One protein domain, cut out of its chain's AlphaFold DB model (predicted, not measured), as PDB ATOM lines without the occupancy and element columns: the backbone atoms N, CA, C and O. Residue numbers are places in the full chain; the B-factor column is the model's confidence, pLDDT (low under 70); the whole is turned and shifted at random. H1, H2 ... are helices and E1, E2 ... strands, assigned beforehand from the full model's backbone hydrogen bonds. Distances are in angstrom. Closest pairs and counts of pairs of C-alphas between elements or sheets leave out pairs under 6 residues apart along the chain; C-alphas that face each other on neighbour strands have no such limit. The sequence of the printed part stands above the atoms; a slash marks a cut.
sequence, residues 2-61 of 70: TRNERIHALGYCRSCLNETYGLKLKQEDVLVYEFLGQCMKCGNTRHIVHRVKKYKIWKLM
ATOM      1  N   THR A   2     223.800 211.622 234.875       76.12
ATOM      2  CA  THR A   2     223.581 210.935 236.147       76.12
ATOM      3  C   THR A   2     222.102 210.579 236.317       76.12
ATOM      4  O   THR A   2     221.207 211.224 235.771       76.12
ATOM      5  N   ARG A   3     221.813 209.563 237.135       79.31
ATOM      6  CA  ARG A   3     220.431 209.172 237.474       79.31
ATOM      7  C   ARG A   3     219.610 210.310 238.093       79.31
ATOM      8  O   ARG A   3     218.402 210.357 237.903       79.31
ATOM      9  N   ASN A   4     220.256 211.234 238.805       84.12
ATOM     10  CA  ASN A   4     219.586 212.404 239.371       84.12
ATOM     11  C   ASN A   4     219.188 213.427 238.303       84.12
ATOM     12  O   ASN A   4     218.095 213.975 238.390       84.12
ATOM     13  N   GLU A   5     220.033 213.658 237.297       82.12
ATOM     14  CA  GLU A   5     219.689 214.533 236.166       82.12
ATOM     15  C   GLU A   5     218.511 213.970 235.366       82.12
ATOM     16  O   GLU A   5     217.631 214.723 234.964       82.12
ATOM     17  N   ARG A   6     218.430 212.640 235.219       83.56
ATOM     18  CA  ARG A   6     217.243 211.987 234.642       83.56
ATOM     19  C   ARG A   6     215.988 212.249 235.468       83.56
ATOM     20  O   ARG A   6     214.977 212.654 234.915       83.56
ATOM     21  N   ILE A   7     216.052 212.057 236.786       85.81
ATOM     22  CA  ILE A   7     214.905 212.306 237.676       85.81
ATOM     23  C   ILE A   7     214.427 213.753 237.580       85.81
ATOM     24  O   ILE A   7     213.224 213.984 237.507       85.81
ATOM     25  N   HIS A   8     215.365 214.698 237.536       86.38
ATOM     26  CA  HIS A   8     215.068 216.111 237.338       86.38
ATOM     27  C   HIS A   8     214.332 216.358 236.011       86.38
ATOM     28  O   HIS A   8     213.311 217.040 235.993       86.38
ATOM     29  N   ALA A   9     214.805 215.759 234.914       86.50
ATOM     30  CA  ALA A   9     214.217 215.934 233.586       86.50
ATOM     31  C   ALA A   9     212.805 215.337 233.442       86.50
ATOM     32  O   ALA A   9     212.024 215.816 232.625       86.50
ATOM     33  N   LEU A  10     212.452 214.316 234.230       87.69
ATOM     34  CA  LEU A  10     211.139 213.666 234.140       87.69
ATOM     35  C   LEU A  10     209.982 214.558 234.610       87.69
ATOM     36  O   LEU A  10     208.849 214.352 234.187       87.69
ATOM     37  N   GLY A  11     210.223 215.499 235.529       89.25
ATOM     38  CA  GLY A  11     209.144 216.321 236.092       89.25
ATOM     39  C   GLY A  11     208.074 215.497 236.827       89.25
ATOM     40  O   GLY A  11     206.886 215.821 236.808       89.25
ATOM     41  N   TYR A  12     208.470 214.377 237.440       92.50
ATOM     42  CA  TYR A  12     207.552 213.473 238.132       92.50
ATOM     43  C   TYR A  12     207.461 213.791 239.626       92.50
ATOM     44  O   TYR A  12     208.432 214.169 240.287       92.50
ATOM     45  N   CYS A  13     206.280 213.562 240.199       92.88
ATOM     46  CA  CYS A  13     206.131 213.539 241.647       92.88
ATOM     47  C   CYS A  13     206.749 212.263 242.242       92.88
ATOM     48  O   CYS A  13     206.916 211.240 241.569       92.88
ATOM     49  N   ARG A  14     207.032 212.293 243.549       93.06
ATOM     50  CA  ARG A  14     207.640 211.172 244.285       93.06
ATOM     51  C   ARG A  14     206.888 209.849 244.096       93.06
ATOM     52  O   ARG A  14     207.521 208.815 243.909       93.06
ATOM     53  N   SER A  15     205.556 209.871 244.163       92.31
ATOM     54  CA  SER A  15     204.748 208.652 244.033       92.31
ATOM     55  C   SER A  15     204.888 208.031 242.645       92.31
ATOM     56  O   SER A  15     205.145 206.838 242.547       92.31
ATOM     57  N   CYS A  16     204.827 208.845 241.588       92.25
ATOM     58  CA  CYS A  16     205.009 208.369 240.218       92.25
ATOM     59  C   CYS A  16     206.428 207.853 239.969       92.25
ATOM     60  O   CYS A  16     206.591 206.864 239.262       92.25
ATOM     61  N   LEU A  17     207.453 208.467 240.571       89.88
ATOM     62  CA  LEU A  17     208.822 207.944 240.514       89.88
ATOM     63  C   LEU A  17     208.934 206.571 241.182       89.88
ATOM     64  O   LEU A  17     209.529 205.658 240.612       89.88
ATOM     65  N   ASN A  18     208.347 206.419 242.369       90.88
ATOM     66  CA  ASN A  18     208.322 205.146 243.083       90.88
ATOM     67  C   ASN A  18     207.589 204.059 242.294       90.88
ATOM     68  O   ASN A  18     208.109 202.958 242.171       90.88
ATOM     69  N   GLU A  19     206.435 204.370 241.717       90.81
ATOM     70  CA  GLU A  19     205.642 203.423 240.930       90.81
ATOM     71  C   GLU A  19     206.328 203.045 239.607       90.81
ATOM     72  O   GLU A  19     206.513 201.866 239.312       90.81
ATOM     73  N   THR A  20     206.792 204.038 238.843       88.75
ATOM     74  CA  THR A  20     207.392 203.826 237.513       88.75
ATOM     75  C   THR A  20     208.688 203.025 237.606       88.75
ATOM     76  O   THR A  20     208.907 202.065 236.858       88.75
ATOM     77  N   TYR A  21     209.547 203.401 238.554       85.50
ATOM     78  CA  TYR A  21     210.886 202.836 238.693       85.50
ATOM     79  C   TYR A  21     210.991 201.806 239.823       85.50
ATOM     80  O   TYR A  21     212.084 201.304 240.075       85.50
ATOM     81  N   GLY A  22     209.895 201.463 240.507       87.00
ATOM     82  CA  GLY A  22     209.926 200.551 241.657       87.00
ATOM     83  C   GLY A  22     210.786 201.075 242.813       87.00
ATOM     84  O   GLY A  22     211.399 200.294 243.542       87.00
ATOM     85  N   LEU A  23     210.904 202.399 242.947       87.31
ATOM     86  CA  LEU A  23     211.705 203.027 243.993       87.31
ATOM     87  C   LEU A  23     210.921 203.078 245.312       87.31
ATOM     88  O   LEU A  23     209.694 203.099 245.343       87.31
ATOM     89  N   LYS A  24     211.651 203.134 246.427       88.12
ATOM     90  CA  LYS A  24     211.092 203.325 247.777       88.12
ATOM     91  C   LYS A  24     211.584 204.643 248.380       88.12
ATOM     92  O   LYS A  24     212.168 204.667 249.467       88.12
ATOM     93  N   LEU A  25     211.415 205.740 247.637       89.12
ATOM     94  CA  LEU A  25     211.785 207.085 248.082       89.12
ATOM     95  C   LEU A  25     210.744 207.619 249.069       89.12
ATOM     96  O   LEU A  25     209.551 207.703 248.764       89.12
ATOM     97  N   LYS A  26     211.210 208.018 250.248       91.12
ATOM     98  CA  LYS A  26     210.473 208.810 251.232       91.12
ATOM     99  C   LYS A  26     210.672 210.299 250.947       91.12
ATOM    100  O   LYS A  26     211.537 210.683 250.167       91.12
ATOM    101  N   GLN A  27     209.874 211.148 251.591       88.12
ATOM    102  CA  GLN A  27     209.990 212.605 251.443       88.12
ATOM    103  C   GLN A  27     211.359 213.123 251.914       88.12
ATOM    104  O   GLN A  27     211.952 213.963 251.253       88.12
ATOM    105  N   GLU A  28     211.911 212.551 252.986       89.38
ATOM    106  CA  GLU A  28     213.251 212.880 253.498       89.38
ATOM    107  C   GLU A  28     214.394 212.553 252.522       89.38
ATOM    108  O   GLU A  28     215.475 213.134 252.637       89.38
ATOM    109  N   ASP A  29     214.179 211.614 251.590       89.50
ATOM    110  CA  ASP A  29     215.214 211.124 250.677       89.50
ATOM    111  C   ASP A  29     215.375 212.024 249.448       89.50
ATOM    112  O   ASP A  29     216.402 211.977 248.765       89.50
ATOM    113  N   VAL A  30     214.354 212.828 249.150       90.75
ATOM    114  CA  VAL A  30     214.264 213.647 247.944       90.75
ATOM    115  C   VAL A  30     214.297 215.126 248.288       90.75
ATOM    116  O   VAL A  30     213.906 215.552 249.370       90.75
ATOM    117  N   LEU A  31     214.784 215.913 247.343       91.25
ATOM    118  CA  LEU A  31     214.569 217.346 247.296       91.25
ATOM    119  C   LEU A  31     213.483 217.589 246.260       91.25
ATOM    120  O   LEU A  31     213.589 217.127 245.123       91.25
ATOM    121  N   VAL A  32     212.431 218.268 246.689       92.19
ATOM    122  CA  VAL A  32     211.325 218.702 245.840       92.19
ATOM    123  C   VAL A  32     211.437 220.200 245.596       92.19
ATOM    124  O   VAL A  32     212.115 220.890 246.356       92.19
ATOM    125  N   TYR A  33     210.792 220.694 244.544       87.81
ATOM    126  CA  TYR A  33     210.604 222.133 244.387       87.81
ATOM    127  C   TYR A  33     209.741 222.685 245.523       87.81
ATOM    128  O   TYR A  33     208.838 222.001 246.008       87.81
ATOM    129  N   GLU A  34     210.036 223.919 245.931       84.88
ATOM    130  CA  GLU A  34     209.249 224.655 246.926       84.88
ATOM    131  C   GLU A  34     207.819 224.896 246.428       84.88
ATOM    132  O   GLU A  34     206.857 224.755 247.176       84.88
ATOM    133  N   PHE A  35     207.677 225.161 245.128       86.69
ATOM    134  CA  PHE A  35     206.386 225.329 244.480       86.69
ATOM    135  C   PHE A  35     205.804 223.993 244.020       86.69
ATOM    136  O   PHE A  35     206.508 223.102 243.528       86.69
ATOM    137  N   LEU A  36     204.482 223.873 244.139       88.88
ATOM    138  CA  LEU A  36     203.744 222.770 243.542       88.88
ATOM    139  C   LEU A  36     203.799 222.891 242.017       88.88
ATOM    140  O   LEU A  36     203.504 223.943 241.458       88.88
ATOM    141  N   GLY A  37     204.151 221.796 241.352       89.69
ATOM    142  CA  GLY A  37     204.153 221.691 239.897       89.69
ATOM    143  C   GLY A  37     203.201 220.599 239.430       89.69
ATOM    144  O   GLY A  37     202.789 219.731 240.203       89.69
ATOM    145  N   GLN A  38     202.848 220.616 238.150       93.62
ATOM    146  CA  GLN A  38     202.070 219.533 237.568       93.62
ATOM    147  C   GLN A  38     202.972 218.325 237.299       93.62
ATOM    148  O   GLN A  38     204.008 218.435 236.648       93.62
ATOM    149  N   CYS A  39     202.588 217.156 237.810       93.94
ATOM    150  CA  CYS A  39     203.315 215.923 237.545       93.94
ATOM    151  C   CYS A  39     203.078 215.481 236.101       93.94
ATOM    152  O   CYS A  39     201.946 215.145 235.751       93.94
ATOM    153  N   MET A  40     204.142 215.359 235.306       92.00
ATOM    154  CA  MET A  40     204.043 214.948 233.896       92.00
ATOM    155  C   MET A  40     203.473 213.532 233.704       92.00
ATOM    156  O   MET A  40     202.982 213.200 232.632       92.00
ATOM    157  N   LYS A  41     203.505 212.685 234.744       91.38
ATOM    158  CA  LYS A  41     202.976 211.313 234.680       91.38
ATOM    159  C   LYS A  41     201.495 211.201 235.033       91.38
ATOM    160  O   LYS A  41     200.776 210.458 234.377       91.38
ATOM    161  N   CYS A  42     201.057 211.861 236.105       93.00
ATOM    162  CA  CYS A  42     199.692 211.706 236.629       93.00
ATOM    163  C   CYS A  42     198.818 212.952 236.467       93.00
ATOM    164  O   CYS A  42     197.681 212.935 236.923       93.00
ATOM    165  N   GLY A  43     199.345 214.043 235.907       92.31
ATOM    166  CA  GLY A  43     198.618 215.294 235.675       92.31
ATOM    167  C   GLY A  43     198.249 216.085 236.935       92.31
ATOM    168  O   GLY A  43     197.716 217.184 236.828       92.31
ATOM    169  N   ASN A  44     198.540 215.563 238.131       93.50
ATOM    170  CA  ASN A  44     198.177 216.201 239.394       93.50
ATOM    171  C   ASN A  44     199.200 217.258 239.820       93.50
ATOM    172  O   ASN A  44     200.410 217.024 239.742       93.50
ATOM    173  N   THR A  45     198.710 218.362 240.381       92.81
ATOM    174  CA  THR A  45     199.527 219.406 241.014       92.81
ATOM    175  C   THR A  45     200.068 218.915 242.355       92.81
ATOM    176  O   THR A  45     199.313 218.719 243.308       92.81
ATOM    177  N   ARG A  46     201.374 218.643 242.425       91.62
ATOM    178  CA  ARG A  46     202.067 218.093 243.602       91.62
ATOM    179  C   ARG A  46     203.512 218.592 243.664       91.62
ATOM    180  O   ARG A  46     204.033 219.179 242.726       91.62
ATOM    181  N   HIS A  47     204.196 218.291 244.763       91.19
ATOM    182  CA  HIS A  47     205.637 218.503 244.864       91.19
ATOM    183  C   HIS A  47     206.388 217.634 243.842       91.19
ATOM    184  O   HIS A  47     206.392 216.397 243.933       91.19
ATOM    185  N   ILE A  48     207.014 218.294 242.869       93.38
ATOM    186  CA  ILE A  48     207.837 217.650 241.845       93.38
ATOM    187  C   ILE A  48     209.223 217.397 242.415       93.38
ATOM    188  O   ILE A  48     209.798 218.252 243.090       93.38
ATOM    189  N   VAL A  49     209.745 216.196 242.185       92.06
ATOM    190  CA  VAL A  49     211.065 215.821 242.684       92.06
ATOM    191  C   VAL A  49     212.124 216.457 241.798       92.06
ATOM    192  O   VAL A  49     212.219 216.150 240.616       92.06
ATOM    193  N   HIS A  50     212.954 217.302 242.397       90.06
ATOM    194  CA  HIS A  50     214.101 217.897 241.732       90.06
ATOM    195  C   HIS A  50     215.274 216.913 241.680       90.06
ATOM    196  O   HIS A  50     215.935 216.779 240.656       90.06
ATOM    197  N   ARG A  51     215.607 216.256 242.799       90.12
ATOM    198  CA  ARG A  51     216.722 215.290 242.874       90.12
ATOM    199  C   ARG A  51     216.641 214.415 244.119       90.12
ATOM    200  O   ARG A  51     216.043 214.804 245.117       90.12
ATOM    201  N   VAL A  52     217.318 213.269 244.112       89.75
ATOM    202  CA  VAL A  52     217.551 212.472 245.328       89.75
ATOM    203  C   VAL A  52     218.788 212.987 246.056       89.75
ATOM    204  O   VAL A  52     219.803 213.320 245.434       89.75
ATOM    205  N   LYS A  53     218.725 213.065 247.385       90.25
ATOM    206  CA  LYS A  53     219.855 213.506 248.211       90.25
ATOM    207  C   LYS A  53     221.040 212.545 248.073       90.25
ATOM    208  O   LYS A  53     220.851 211.332 247.993       90.25
ATOM    209  N   LYS A  54     222.270 213.078 248.100       84.94
ATOM    210  CA  LYS A  54     223.514 212.310 247.867       84.94
ATOM    211  C   LYS A  54     223.606 211.027 248.706       84.94
ATOM    212  O   LYS A  54     223.862 209.963 248.158       84.94
ATOM    213  N   TYR A  55     223.303 211.103 250.002       85.62
ATOM    214  CA  TYR A  55     223.366 209.966 250.933       85.62
ATOM    215  C   TYR A  55     222.266 208.906 250.727       85.62
ATOM    216  O   TYR A  55     222.290 207.854 251.358       85.62
ATOM    217  N   LYS A  56     221.291 209.160 249.845       86.75
ATOM    218  CA  LYS A  56     220.223 208.215 249.479       86.75
ATOM    219  C   LYS A  56     220.300 207.779 248.016       86.75
ATOM    220  O   LYS A  56     219.432 207.028 247.577       86.75
ATOM    221  N   ILE A  57     221.341 208.178 247.273       83.94
ATOM    222  CA  ILE A  57     221.533 207.802 245.860       83.94
ATOM    223  C   ILE A  57     221.555 206.283 245.665       83.94
ATOM    224  O   ILE A  57     221.088 205.822 244.623       83.94
ATOM    225  N   TRP A  58     221.992 205.485 246.654       82.19
ATOM    226  CA  TRP A  58     221.912 204.021 246.535       82.19
ATOM    227  C   TRP A  58     220.495 203.570 246.193       82.19
ATOM    228  O   TRP A  58     220.337 202.619 245.436       82.19
ATOM    229  N   LYS A  59     219.448 204.236 246.709       83.81
ATOM    230  CA  LYS A  59     218.053 203.836 246.461       83.81
ATOM    231  C   LYS A  59     217.703 203.866 244.974       83.81
ATOM    232  O   LYS A  59     216.833 203.118 244.548       83.81
ATOM    233  N   LEU A  60     218.419 204.671 244.186       79.69
ATOM    234  CA  LEU A  60     218.318 204.700 242.728       79.69
ATOM    235  C   LEU A  60     219.031 203.524 242.051       79.69
ATOM    236  O   LEU A  60     218.670 203.162 240.938       79.69
ATOM    237  N   MET A  61     220.026 202.921 242.706       74.94
ATOM    238  CA  MET A  61     220.719 201.713 242.235       74.94
ATOM    239  C   MET A  61     219.842 200.468 242.332       74.94
ATOM    240  O   MET A  61     220.009 199.554 241.534       74.94
TER     241      MET A  61
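Overview. This is residues 2 to 61 of the 70 residues of an uncharacterized protein of Blautia sp. YL58 (UniProt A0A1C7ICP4). A hairpin of two long antiparallel strands, E1 and E2, has two short helices packed by E2: H1 runs alongside E2, and H2 has one end near it. E1 bends sharply, and the link from E1 to E2 lies at one end of the long axis, with the small helix H3 toward the other. The printed part has 60 residues, with three named helices and two named strands in the order H1, H2, E1, E2, H3; the sheet's order is E1 - E2 and the class is mixed, helices and strands. It is compact, with a radius of gyration of the C-alphas of 10.3 A, and rounded, with spans of 28 by 22 by 19 A.

Along the chain. Find C-alpha 3 at (220.431, 209.172, 237.474); there H1 begins, residues 3 to 10, 10.8 A long. After a tight link, H2 takes residues 14 to 21 and measures 10.5 A. Go on to C-alpha 30 at (214.264, 213.647, 247.944), where E1 starts; it runs to residue 38 over 17.1 A and bends by 96 degrees at Phe 35. E2, residues 45 to 52, spans 19.8 A. H3, residues 58 to 61, ends at C-alpha 61, (220.719, 201.713, 242.235).

Arrangement. Look first at the hairpin of E1 and E2, antiparallel with 152 degrees between their directions. N 31 and O 51 are 2.8 A apart and N 46 and O 37 are 2.9 A apart, both within hydrogen-bond range. From E2, turn to H1: the closest C-alphas are those of His 8 and His 50, at 4.8 A, and 9 pairs lie within 8 A. H2 comes nearest to E2 with the C-alphas of Arg 14 and Val 49, 6.0 A apart. H1 and H2 are only just apart, with their closest C-alphas at 8.0 A. H1 and H3 are close but not clearly touching, the closest C-alphas being those of Arg 3 and Leu 60, at 7.2 A. H1 and E1 are apart, and so are H2 and H3. In H1 and H2 every O i to N i+4 pair is within hydrogen-bond range; H3 is too short for such a pair.

Size, cuts and confidence. The two C-alphas farthest apart are those of Gly 43 and Tyr 55, at 29.6 A. The printed part has no cut. The links from H1 to H2 and from E2 to H3 are tight, those from H2 to E1 and from E1 to E2 are short, and no link is long. The mean pLDDT of the printed part of this model is 88.4, and no printed residue is under 70.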